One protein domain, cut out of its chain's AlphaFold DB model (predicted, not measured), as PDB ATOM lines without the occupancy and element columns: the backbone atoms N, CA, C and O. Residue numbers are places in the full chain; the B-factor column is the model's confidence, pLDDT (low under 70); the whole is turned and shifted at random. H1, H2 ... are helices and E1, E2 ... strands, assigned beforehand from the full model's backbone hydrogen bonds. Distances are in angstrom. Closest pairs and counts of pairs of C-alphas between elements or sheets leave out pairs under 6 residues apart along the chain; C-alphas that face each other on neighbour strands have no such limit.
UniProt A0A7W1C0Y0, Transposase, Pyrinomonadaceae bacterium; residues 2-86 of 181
ATOM      1  N   SER A   2     -68.120 -18.418 154.367       91.69
ATOM      2  CA  SER A   2     -67.809 -19.148 153.125       91.69
ATOM      3  C   SER A   2     -66.317 -19.347 152.881       91.69
ATOM      4  O   SER A   2     -65.910 -20.485 152.743       91.69
ATOM      5  N   HIS A   3     -65.483 -18.309 152.986       93.62
ATOM      6  CA  HIS A   3     -64.029 -18.469 152.829       93.62
ATOM      7  C   HIS A   3     -63.428 -19.571 153.731       93.62
ATOM      8  O   HIS A   3     -62.651 -20.399 153.280       93.62
ATOM      9  N   ILE A   4     -63.844 -19.663 155.001       94.31
ATOM     10  CA  ILE A   4     -63.299 -20.660 155.941       94.31
ATOM     11  C   ILE A   4     -63.735 -22.086 155.559       94.31
ATOM     12  O   ILE A   4     -62.907 -22.993 155.506       94.31
ATOM     13  N   LYS A   5     -65.026 -22.282 155.275       93.56
ATOM     14  CA  LYS A   5     -65.597 -23.610 155.004       93.56
ATOM     15  C   LYS A   5     -65.379 -24.070 153.562       93.56
ATOM     16  O   LYS A   5     -65.032 -25.220 153.323       93.56
ATOM     17  N   GLU A   6     -65.607 -23.189 152.598       93.69
ATOM     18  CA  GLU A   6     -65.623 -23.505 151.169       93.69
ATOM     19  C   GLU A   6     -64.233 -23.391 150.537       93.69
ATOM     20  O   GLU A   6     -63.886 -24.264 149.747       93.69
ATOM     21  N   GLU A   7     -63.429 -22.382 150.891       94.81
ATOM     22  CA  GLU A   7     -62.089 -22.193 150.305       94.81
ATOM     23  C   GLU A   7     -61.008 -22.879 151.145       94.81
ATOM     24  O   GLU A   7     -60.291 -23.738 150.642       94.81
ATOM     25  N   LEU A   8     -60.930 -22.573 152.446       96.94
ATOM     26  CA  LEU A   8     -59.917 -23.151 153.341       96.94
ATOM     27  C   LEU A   8     -60.237 -24.586 153.790       96.94
ATOM     28  O   LEU A   8     -59.382 -25.232 154.397       96.94
ATOM     29  N   LYS A   9     -61.453 -25.082 153.518       96.12
ATOM     30  CA  LYS A   9     -61.935 -26.418 153.917       96.12
ATOM     31  C   LYS A   9     -61.771 -26.692 155.418       96.12
ATOM     32  O   LYS A   9     -61.380 -27.785 155.825       96.12
ATOM     33  N   ARG A  10     -62.039 -25.686 156.256       96.19
ATOM     34  CA  ARG A  10     -61.979 -25.785 157.723       96.19
ATOM     35  C   ARG A  10     -63.348 -25.569 158.352       96.19
ATOM     36  O   ARG A  10     -64.171 -24.807 157.847       96.19
ATOM     37  N   GLU A  11     -63.545 -26.189 159.507       95.88
ATOM     38  CA  GLU A  11     -64.679 -25.887 160.373       95.88
ATOM     39  C   GLU A  11     -64.423 -24.641 161.221       95.88
ATOM     40  O   GLU A  11     -63.278 -24.276 161.500       95.88
ATOM     41  N   PHE A  12     -65.496 -23.985 161.656       95.06
ATOM     42  CA  PHE A  12     -65.407 -22.847 162.564       95.06
ATOM     43  C   PHE A  12     -66.451 -22.904 163.673       95.06
ATOM     44  O   PHE A  12     -67.483 -23.560 163.555       95.06
ATOM     45  N   ILE A  13     -66.181 -22.149 164.739       95.19
ATOM     46  CA  ILE A  13     -67.140 -21.824 165.795       95.19
ATOM     47  C   ILE A  13     -67.044 -20.329 166.066       95.19
ATOM     48  O   ILE A  13     -65.952 -19.796 166.283       95.19
ATOM     49  N   MET A  14     -68.177 -19.636 166.073       93.81
ATOM     50  CA  MET A  14     -68.215 -18.203 166.345       93.81
ATOM     51  C   MET A  14     -69.490 -17.775 167.062       93.81
ATOM     52  O   MET A  14     -70.501 -18.465 167.016       93.81
ATOM     53  N   ALA A  15     -69.443 -16.607 167.701       94.19
ATOM     54  CA  ALA A  15     -70.631 -16.009 168.287       94.19
ATOM     55  C   ALA A  15     -71.495 -15.342 167.213       94.19
ATOM     56  O   ALA A  15     -70.974 -14.700 166.294       94.19
ATOM     57  N   LEU A  16     -72.811 -15.457 167.362       94.06
ATOM     58  CA  LEU A  16     -73.800 -14.745 166.565       94.06
ATOM     59  C   LEU A  16     -74.428 -13.610 167.372       94.06
ATOM     60  O   LEU A  16     -74.721 -13.742 168.558       94.06
ATOM     61  N   LYS A  17     -74.686 -12.489 166.692       93.00
ATOM     62  CA  LYS A  17     -75.509 -11.413 167.249       93.00
ATOM     63  C   LYS A  17     -76.970 -11.856 167.313       93.00
ATOM     64  O   LYS A  17     -77.461 -12.534 166.411       93.00
ATOM     65  N   THR A  18     -77.681 -11.398 168.336       93.56
ATOM     66  CA  THR A  18     -79.094 -11.729 168.584       93.56
ATOM     67  C   THR A  18     -80.024 -11.326 167.436       93.56
ATOM     68  O   THR A  18     -81.034 -11.984 167.202       93.56
ATOM     69  N   ASN A  19     -79.681 -10.276 166.688       93.62
ATOM     70  CA  ASN A  19     -80.459  -9.771 165.557       93.62
ATOM     71  C   ASN A  19     -80.149 -10.463 164.217       93.62
ATOM     72  O   ASN A  19     -80.658 -10.030 163.183       93.62
ATOM     73  N   ARG A  20     -79.302 -11.500 164.195       94.31
ATOM     74  CA  ARG A  20     -78.983 -12.216 162.955       94.31
ATOM     75  C   ARG A  20     -80.218 -12.978 162.453       94.31
ATOM     76  O   ARG A  20     -80.886 -13.632 163.248       94.31
ATOM     77  N   LYS A  21     -80.499 -12.887 161.149       94.69
ATOM     78  CA  LYS A  21     -81.593 -13.601 160.475       94.69
ATOM     79  C   LYS A  21     -81.218 -15.055 160.197       94.69
ATOM     80  O   LYS A  21     -80.186 -15.297 159.568       94.69
ATOM     81  N   VAL A  22     -82.062 -15.980 160.632       95.06
ATOM     82  CA  VAL A  22     -81.933 -17.430 160.444       95.06
ATOM     83  C   VAL A  22     -83.254 -18.020 159.968       95.06
ATOM     84  O   VAL A  22     -84.316 -17.557 160.368       95.06
ATOM     85  N   ALA A  23     -83.179 -19.033 159.121       95.94
ATOM     86  CA  ALA A  23     -84.298 -19.880 158.735       95.94
ATOM     87  C   ALA A  23     -84.121 -21.263 159.380       95.94
ATOM     88  O   ALA A  23     -82.988 -21.738 159.493       95.94
ATOM     89  N   LEU A  24     -85.216 -21.892 159.808       94.00
ATOM     90  CA  LEU A  24     -85.195 -23.199 160.485       94.00
ATOM     91  C   LEU A  24     -85.096 -24.369 159.504       94.00
ATOM     92  O   LEU A  24     -84.726 -25.472 159.886       94.00
ATOM     93  N   SER A  25     -85.398 -24.116 158.234       93.19
ATOM     94  CA  SER A  25     -85.269 -25.081 157.154       93.19
ATOM     95  C   SER A  25     -84.784 -24.409 155.870       93.19
ATOM     96  O   SER A  25     -84.839 -23.183 155.703       93.19
ATOM     97  N   LEU A  26     -84.316 -25.220 154.922       91.81
ATOM     98  CA  LEU A  26     -83.963 -24.735 153.591       91.81
ATOM     99  C   LEU A  26     -85.194 -24.216 152.830       91.81
ATOM    100  O   LEU A  26     -85.072 -23.306 152.011       91.81
ATOM    101  N   GLU A  27     -86.373 -24.775 153.101       92.81
ATOM    102  CA  GLU A  27     -87.636 -24.319 152.523       92.81
ATOM    103  C   GLU A  27     -87.999 -22.919 153.025       92.81
ATOM    104  O   GLU A  27     -88.263 -22.030 152.213       92.81
ATOM    105  N   ASP A  28     -87.904 -22.685 154.335       93.00
ATOM    106  CA  ASP A  28     -88.119 -21.366 154.939       93.00
ATOM    107  C   ASP A  28     -87.144 -20.339 154.368       93.00
ATOM    108  O   ASP A  28     -87.536 -19.234 153.988       93.00
ATOM    109  N   LYS A  29     -85.877 -20.737 154.191       92.19
ATOM    110  CA  LYS A  29     -84.869 -19.891 153.548       92.19
ATOM    111  C   LYS A  29     -85.285 -19.487 152.130       92.19
ATOM    112  O   LYS A  29     -85.141 -18.321 151.765       92.19
ATOM    113  N   ARG A  30     -85.787 -20.436 151.331       91.69
ATOM    114  CA  ARG A  30     -86.251 -20.191 149.951       91.69
ATOM    115  C   ARG A  30     -87.481 -19.286 149.911       91.69
ATOM    116  O   ARG A  30     -87.576 -18.451 149.020       91.69
ATOM    117  N   LYS A  31     -88.384 -19.420 150.886       93.50
ATOM    118  CA  LYS A  31     -89.573 -18.565 151.049       93.50
ATOM    119  C   LYS A  31     -89.255 -17.186 151.638       93.50
ATOM    120  O   LYS A  31     -90.143 -16.345 151.723       93.50
ATOM    121  N   GLY A  32     -88.015 -16.946 152.066       91.81
ATOM    122  CA  GLY A  32     -87.632 -15.720 152.766       91.81
ATOM    123  C   GLY A  32     -88.194 -15.622 154.189       91.81
ATOM    124  O   GLY A  32     -88.205 -14.533 154.766       91.81
ATOM    125  N   ALA A  33     -88.652 -16.737 154.762       94.19
ATOM    126  CA  ALA A  33     -89.137 -16.820 156.131       94.19
ATOM    127  C   ALA A  33     -87.939 -16.882 157.090       94.19
ATOM    128  O   ALA A  33     -87.306 -17.921 157.275       94.19
ATOM    129  N   TYR A  34     -87.605 -15.732 157.674       94.38
ATOM    130  CA  TYR A  34     -86.496 -15.595 158.610       94.38
ATOM    131  C   TYR A  34     -86.975 -15.143 159.983       94.38
ATOM    132  O   TYR A  34     -87.767 -14.210 160.115       94.38
ATOM    133  N   GLU A  35     -86.370 -15.723 161.008       94.25
ATOM    134  CA  GLU A  35     -86.493 -15.302 162.393       94.25
ATOM    135  C   GLU A  35     -85.167 -14.741 162.909       94.25
ATOM    136  O   GLU A  35     -84.097 -14.923 162.320       94.25
ATOM    137  N   ARG A  36     -85.219 -14.019 164.030       94.62
ATOM    138  CA  ARG A  36     -84.007 -13.545 164.702       94.62
ATOM    139  C   ARG A  36     -83.452 -14.677 165.557       94.62
ATOM    140  O   ARG A  36     -84.199 -15.324 166.280       94.62
ATOM    141  N   VAL A  37     -82.133 -14.843 165.584       93.44
ATOM    142  CA  VAL A  37     -81.480 -15.812 166.487       93.44
ATOM    143  C   VAL A  37     -81.938 -15.625 167.941       93.44
ATOM    144  O   VAL A  37     -82.192 -16.595 168.645       93.44
ATOM    145  N   GLY A  38     -82.107 -14.376 168.379       90.62
ATOM    146  CA  GLY A  38     -82.566 -14.054 169.726       90.62
ATOM    147  C   GLY A  38     -84.008 -14.466 170.050       90.62
ATOM    148  O   GLY A  38     -84.329 -14.548 171.233       90.62
ATOM    149  N   SER A  39     -84.865 -14.711 169.049       91.50
ATOM    150  CA  SER A  39     -86.245 -15.182 169.254       91.50
ATOM    151  C   SER A  39     -86.378 -16.704 169.228       91.50
ATOM    152  O   SER A  39     -87.447 -17.216 169.562       91.50
ATOM    153  N   LEU A  40     -85.311 -17.433 168.884       88.81
ATOM    154  CA  LEU A  40     -85.337 -18.890 168.841       88.81
ATOM    155  C   LEU A  40     -85.569 -19.481 170.234       88.81
ATOM    156  O   LEU A  40     -84.830 -19.216 171.188       88.81
ATOM    157  N   LYS A  41     -86.560 -20.368 170.332       86.56
ATOM    158  CA  LYS A  41     -86.818 -21.166 171.534       86.56
ATOM    159  C   LYS A  41     -85.909 -22.398 171.552       86.56
ATOM    160  O   LYS A  41     -86.345 -23.515 171.299       86.56
ATOM    161  N   LEU A  42     -84.627 -22.180 171.841       86.00
ATOM    162  CA  LEU A  42     -83.644 -23.254 172.002       86.00
ATOM    163  C   LEU A  42     -83.740 -23.861 173.404       86.00
ATOM    164  O   LEU A  42     -83.644 -23.141 174.403       86.00
ATOM    165  N   LYS A  43     -83.915 -25.186 173.476       84.94
ATOM    166  CA  LYS A  43     -83.825 -25.927 174.741       84.94
ATOM    167  C   LYS A  43     -82.386 -25.848 175.281       84.94
ATOM    168  O   LYS A  43     -81.451 -25.876 174.478       84.94
ATOM    169  N   PRO A  44     -82.179 -25.771 176.607       83.56
ATOM    170  CA  PRO A  44     -80.841 -25.852 177.189       83.56
ATOM    171  C   PRO A  44     -80.108 -27.114 176.721       83.56
ATOM    172  O   PRO A  44     -80.706 -28.187 176.673       83.56
ATOM    173  N   GLY A  45     -78.836 -26.986 176.341       86.56
ATOM    174  CA  GLY A  45     -78.037 -28.113 175.848       86.56
ATOM    175  C   GLY A  45     -78.339 -28.546 174.408       86.56
ATOM    176  O   GLY A  45     -77.624 -29.391 173.877       86.56
ATOM    177  N   ALA A  46     -79.356 -27.980 173.752       90.75
ATOM    178  CA  ALA A  46     -79.685 -28.331 172.377       90.75
ATOM    179  C   ALA A  46     -78.817 -27.570 171.368       90.75
ATOM    180  O   ALA A  46     -78.481 -26.394 171.551       90.75
ATOM    181  N   VAL A  47     -78.527 -28.253 170.265       94.19
ATOM    182  CA  VAL A  47     -77.932 -27.688 169.059       94.19
ATOM    183  C   VAL A  47     -78.980 -27.788 167.958       94.19
ATOM    184  O   VAL A  47     -79.554 -28.852 167.743       94.19
ATOM    185  N   LEU A  48     -79.267 -26.671 167.301       94.56
ATOM    186  CA  LEU A  48     -80.278 -26.571 166.258       94.56
ATOM    187  C   LEU A  48     -79.617 -26.268 164.919       94.56
ATOM    188  O   LEU A  48     -78.844 -25.316 164.812       94.56
ATOM    189  N   GLU A  49     -79.956 -27.040 163.896       95.88
ATOM    190  CA  GLU A  49     -79.593 -26.705 162.525       95.88
ATOM    191  C   GLU A  49     -80.405 -25.497 162.040       95.88
ATOM    192  O   GLU A  49     -81.624 -25.442 162.191       95.88
ATOM    193  N   VAL A  50     -79.721 -24.507 161.476       95.56
ATOM    194  CA  VAL A  50     -80.315 -23.293 160.922       95.56
ATOM    195  C   VAL A  50     -79.599 -22.881 159.643       95.56
ATOM    196  O   VAL A  50     -78.429 -23.197 159.415       95.56
ATOM    197  N   HIS A  51     -80.262 -22.062 158.835       95.94
ATOM    198  CA  HIS A  51     -79.674 -21.486 157.634       95.94
ATOM    199  C   HIS A  51     -79.619 -19.962 157.720       95.94
ATOM    200  O   HIS A  51     -80.630 -19.290 157.910       95.94
ATOM    201  N   LEU A  52     -78.429 -19.390 157.531       93.88
ATOM    202  CA  LEU A  52     -78.268 -17.942 157.392       93.88
ATOM    203  C   LEU A  52     -78.553 -17.504 155.950       93.88
ATOM    204  O   LEU A  52     -78.191 -18.196 154.997       93.88
ATOM    205  N   GLU A  53     -79.115 -16.303 155.795       88.38
ATOM    206  CA  GLU A  53     -79.423 -15.673 154.500       88.38
ATOM    207  C   GLU A  53     -78.220 -15.715 153.536       88.38
ATOM    208  O   GLU A  53     -78.297 -16.262 152.440       88.38
ATOM    209  N   GLN A  54     -77.059 -15.255 154.008       87.31
ATOM    210  CA  GLN A  54     -75.833 -15.098 153.212       87.31
ATOM    211  C   GLN A  54     -74.907 -16.332 153.204       87.31
ATOM    212  O   GLN A  54     -73.790 -16.247 152.697       87.31
ATOM    213  N   VAL A  55     -75.305 -17.462 153.801       91.81
ATOM    214  CA  VAL A  55     -74.455 -18.667 153.912       91.81
ATOM    215  C   VAL A  55     -75.104 -19.828 153.177       91.81
ATOM    216  O   VAL A  55     -76.278 -20.112 153.390       91.81
ATOM    217  N   LYS A  56     -74.359 -20.492 152.292       90.81
ATOM    218  CA  LYS A  56     -74.899 -21.529 151.396       90.81
ATOM    219  C   LYS A  56     -75.102 -22.890 152.070       90.81
ATOM    220  O   LYS A  56     -75.910 -23.676 151.594       90.81
ATOM    221  N   PHE A  57     -74.404 -23.143 153.170       93.56
ATOM    222  CA  PHE A  57     -74.452 -24.385 153.942       93.56
ATOM    223  C   PHE A  57     -75.201 -24.194 155.276       93.56
ATOM    224  O   PHE A  57     -75.320 -23.054 155.745       93.56
ATOM    225  N   PRO A  58     -75.724 -25.279 155.877       95.38
ATOM    226  CA  PRO A  58     -76.339 -25.224 157.199       95.38
ATOM    227  C   PRO A  58     -75.316 -24.891 158.286       95.38
ATOM    228  O   PRO A  58     -74.119 -25.153 158.147       95.38
ATOM    229  N   LEU A  59     -75.800 -24.307 159.377       96.50
ATOM    230  CA  LEU A  59     -75.034 -24.048 160.586       96.50
ATOM    231  C   LEU A  59     -75.750 -24.633 161.793       96.50
ATOM    232  O   LEU A  59     -76.971 -24.659 161.851       96.50
ATOM    233  N   PHE A  60     -74.970 -25.005 162.792       96.31
ATOM    234  CA  PHE A  60     -75.434 -25.592 164.036       96.31
ATOM    235  C   PHE A  60     -75.341 -24.537 165.130       96.31
ATOM    236  O   PHE A  60     -74.245 -24.082 165.466       96.31
ATOM    237  N   VAL A  61     -76.492 -24.084 165.624       95.94
ATOM    238  CA  VAL A  61     -76.611 -22.988 166.584       95.94
ATOM    239  C   VAL A  61     -77.059 -23.497 167.942       95.94
ATOM    240  O   VAL A  61     -78.013 -24.258 168.055       95.94
ATOM    241  N   LEU A  62     -76.403 -23.007 168.989       95.00
ATOM    242  CA  LEU A  62     -76.799 -23.230 170.375       95.00
ATOM    243  C   LEU A  62     -76.971 -21.909 171.120       95.00
ATOM    244  O   LEU A  62     -76.480 -20.858 170.692       95.00
ATOM    245  N   LYS A  63     -77.639 -21.988 172.272       94.00
ATOM    246  CA  LYS A  63     -77.787 -20.894 173.230       94.00
ATOM    247  C   LYS A  63     -77.118 -21.277 174.543       94.00
ATOM    248  O   LYS A  63     -77.551 -22.213 175.207       94.00
ATOM    249  N   GLN A  64     -76.125 -20.498 174.939       91.06
ATOM    250  CA  GLN A  64     -75.471 -20.589 176.235       91.06
ATOM    251  C   GLN A  64     -75.925 -19.420 177.111       91.06
ATOM    252  O   GLN A  64     -75.864 -18.261 176.701       91.06
ATOM    253  N   VAL A  65     -76.383 -19.723 178.323       89.44
ATOM    254  CA  VAL A  65     -76.684 -18.725 179.355       89.44
ATOM    255  C   VAL A  65     -75.598 -18.827 180.415       89.44
ATOM    256  O   VAL A  65     -75.242 -19.932 180.819       89.44
ATOM    257  N   PHE A  66     -75.043 -17.696 180.828       86.56
ATOM    258  CA  PHE A  66     -74.000 -17.632 181.848       86.56
ATOM    259  C   PHE A  66     -74.315 -16.527 182.848       86.56
ATOM    260  O   PHE A  66     -74.959 -15.535 182.506       86.56
ATOM    261  N   THR A  67     -73.857 -16.705 184.080       89.88
ATOM    262  CA  THR A  67     -73.968 -15.698 185.135       89.88
ATOM    263  C   THR A  67     -72.675 -14.896 185.176       89.88
ATOM    264  O   THR A  67     -71.585 -15.468 185.199       89.88
ATOM    265  N   ASN A  68     -72.799 -13.576 185.137       86.38
ATOM    266  CA  ASN A  68     -71.691 -12.642 185.264       86.38
ATOM    267  C   ASN A  68     -71.266 -12.497 186.732       86.38
ATOM    268  O   ASN A  68     -72.008 -12.849 187.648       86.38
ATOM    269  N   GLU A  69     -70.077 -11.935 186.959       81.75
ATOM    270  CA  GLU A  69     -69.549 -11.677 188.310       81.75
ATOM    271  C   GLU A  69     -70.439 -10.724 189.130       81.75
ATOM    272  O   GLU A  69     -70.455 -10.806 190.354       81.75
ATOM    273  N   ASP A  70     -71.216  -9.859 188.470       87.88
ATOM    274  CA  ASP A  70     -72.175  -8.934 189.093       87.88
ATOM    275  C   ASP A  70     -73.555  -9.565 189.383       87.88
ATOM    276  O   ASP A  70     -74.477  -8.875 189.812       87.88
ATOM    277  N   GLY A  71     -73.719 -10.872 189.140       87.25
ATOM    278  CA  GLY A  71     -74.978 -11.600 189.326       87.25
ATOM    279  C   GLY A  71     -75.983 -11.451 188.178       87.25
ATOM    280  O   GLY A  71     -77.019 -12.117 188.189       87.25
ATOM    281  N   SER A  72     -75.693 -10.632 187.161       91.06
ATOM    282  CA  SER A  72     -76.531 -10.539 185.961       91.06
ATOM    283  C   SER A  72     -76.370 -11.769 185.059       91.06
ATOM    284  O   SER A  72     -75.366 -12.480 185.108       91.06
ATOM    285  N   THR A  73     -77.353 -12.036 184.198       90.19
ATOM    286  CA  THR A  73     -77.283 -13.144 183.232       90.19
ATOM    287  C   THR A  73     -76.936 -12.648 181.834       90.19
ATOM    288  O   THR A  73     -77.633 -11.800 181.277       90.19
ATOM    289  N   GLY A  74     -75.903 -13.232 181.233       88.12
ATOM    290  CA  GLY A  74     -75.559 -13.072 179.827       88.12
ATOM    291  C   GLY A  74     -76.115 -14.207 178.964       88.12
ATOM    292  O   GLY A  74     -76.237 -15.351 179.403       88.12
ATOM    293  N   VAL A  75     -76.433 -13.897 177.705       90.81
ATOM    294  CA  VAL A  75     -76.838 -14.885 176.696       90.81
ATOM    295  C   VAL A  75     -75.870 -14.824 175.522       90.81
ATOM    296  O   VAL A  75     -75.675 -13.768 174.920       90.81
ATOM    297  N   LEU A  76     -75.296 -15.970 175.170       92.31
ATOM    298  CA  LEU A  76     -74.392 -16.146 174.042       92.31
ATOM    299  C   LEU A  76     -74.979 -17.159 173.062       92.31
ATOM    300  O   LEU A  76     -75.276 -18.293 173.426       92.31
ATOM    301  N   TYR A  77     -75.107 -16.758 171.801       94.88
ATOM    302  CA  TYR A  77     -75.454 -17.672 170.720       94.88
ATOM    303  C   TYR A  77     -74.185 -18.064 169.982       94.88
ATOM    304  O   TYR A  77     -73.464 -17.190 169.496       94.88
ATOM    305  N   LEU A  78     -73.905 -19.360 169.897       95.31
ATOM    306  CA  LEU A  78     -72.763 -19.889 169.155       95.31
ATOM    307  C   LEU A  78     -73.253 -20.592 167.900       95.31
ATOM    308  O   LEU A  78     -74.278 -21.258 167.944       95.31
ATOM    309  N   ALA A  79     -72.507 -20.454 166.810       95.75
ATOM    310  CA  ALA A  79     -72.730 -21.158 165.558       95.75
ATOM    311  C   ALA A  79     -71.478 -21.926 165.150       95.75
ATOM    312  O   ALA A  79     -70.378 -21.365 165.204       95.75
ATOM    313  N   SER A  80     -71.661 -23.161 164.689       96.75
ATOM    314  CA  SER A  80     -70.622 -23.960 164.049       96.75
ATOM    315  C   SER A  80     -71.035 -24.435 162.661       96.75
ATOM    316  O   SER A  80     -72.219 -24.572 162.366       96.75
ATOM    317  N   SER A  81     -70.050 -24.661 161.798       96.69
ATOM    318  CA  SER A  81     -70.221 -25.364 160.523       96.69
ATOM    319  C   SER A  81     -70.027 -26.883 160.634       96.69
ATOM    320  O   SER A  81     -70.225 -27.581 159.638       96.69
ATOM    321  N   ASP A  82     -69.618 -27.372 161.809       95.94
ATOM    322  CA  ASP A  82     -69.333 -28.778 162.073       95.94
ATOM    323  C   ASP A  82     -70.577 -29.476 162.654       95.94
ATOM    324  O   ASP A  82     -70.987 -29.139 163.769       95.94
ATOM    325  N   PRO A  83     -71.184 -30.437 161.934       93.88
ATOM    326  CA  PRO A  83     -72.354 -31.178 162.410       93.88
ATOM    327  C   PRO A  83     -72.037 -32.160 163.545       93.88
ATOM    328  O   PRO A  83     -72.953 -32.676 164.178       93.88
ATOM    329  N   THR A  84     -70.760 -32.468 163.786       94.75
ATOM    330  CA  THR A  84     -70.339 -33.494 164.753       94.75
ATOM    331  C   THR A  84     -70.164 -32.952 166.171       94.75
ATOM    332  O   THR A  84     -69.939 -33.721 167.111       94.75
ATOM    333  N   LEU A  85     -70.239 -31.629 166.343       94.19
ATOM    334  CA  LEU A  85     -70.056 -30.988 167.636       94.19
ATOM    335  C   LEU A  85     -71.378 -30.888 168.391       94.19
ATOM    336  O   LEU A  85     -72.325 -30.232 167.961       94.19
ATOM    337  N   ASP A  86     -71.397 -31.486 169.575       94.00
ATOM    338  CA  ASP A  86     -72.445 -31.267 170.559       94.00
ATOM    339  C   ASP A  86     -72.263 -29.929 171.303       94.00
ATOM    340  O   ASP A  86     -71.275 -29.196 171.151       94.00
TER     341      ASP A  86
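Overview. This is residues 2 to 86 of the 181 residues of the protein "Transposase" of Pyrinomonadaceae bacterium (UniProt A0A7W1C0Y0). A strongly twisted, curled sheet of five strands makes the core, and its longest hairpin, E4 with E5, runs along the long axis to a turn at one end. Two short helices lie toward the other end: H2 packs over edge strand E2, while H1 is off the sheet, before edge strand E1. The printed part has 85 residues, with H1, E1, E2, H2, E3, E4 and E5 in order along the chain; the sheet runs E1, E5, E4, E3, E2, all antiparallel. The class is mixed, helices and strands, with 42 of the 85 residues in named elements, under half. The whole is compact, with a radius of gyration of the C-alphas of 13.6 A and spans of 41 by 30 by 19 A.

Along the chain. H1 is residues 2 to 7, beginning at C-alpha 2 (-67.809, -19.148, 153.125). E1 is residues 13 to 16, E2 residues 21 to 23 and H2 residues 26 to 31. E3, residues 47 to 52, is 15.2 A from first to last C-alpha. E4, residues 59 to 67, is 26.0 A long and ends at C-alpha 67 (-73.968, -15.698, 185.135). E5, residues 73 to 80, is 23.0 A long and ends at C-alpha 80 (-70.622, -23.960, 164.049).

Arrangement. Edge strand E1 is antiparallel to E5, with N 14 and O 79 2.9 A apart, within hydrogen-bond range. E5 and E4 form a hairpin, with N 64 and O 76 at 2.8 A. E4 and E3 form another, with N 48 and O 61 at 2.8 A. E3, E4 and E5 are a meander, each strand the antiparallel neighbour of the one before. E3 pairs with E4 over residues 47 to 50 and, staggered, with edge strand E2 over residues 51 to 52; N 23 and O 51 are 2.8 A apart. Residues 21 to 22 of E2 also pair antiparallel with residues 35 to 36. H2 is on the sheet at a height of 8.4 A; its closest C-alphas to E2 are those of Lys 29 and Ala 23, 5.2 A apart. H1 is not on the sheet, and H1 and H2 are apart. In both helices each O i to N i+4 pair is within hydrogen-bond range.

Size, cuts and confidence. The two C-alphas farthest apart, those of Arg 30 and Asp 70, are 43.1 A apart. The printed part has no cut. The link from H2 to E3, residues 32 to 46, is long. The mean pLDDT of the printed part is 92.6, and no printed residue is under 70.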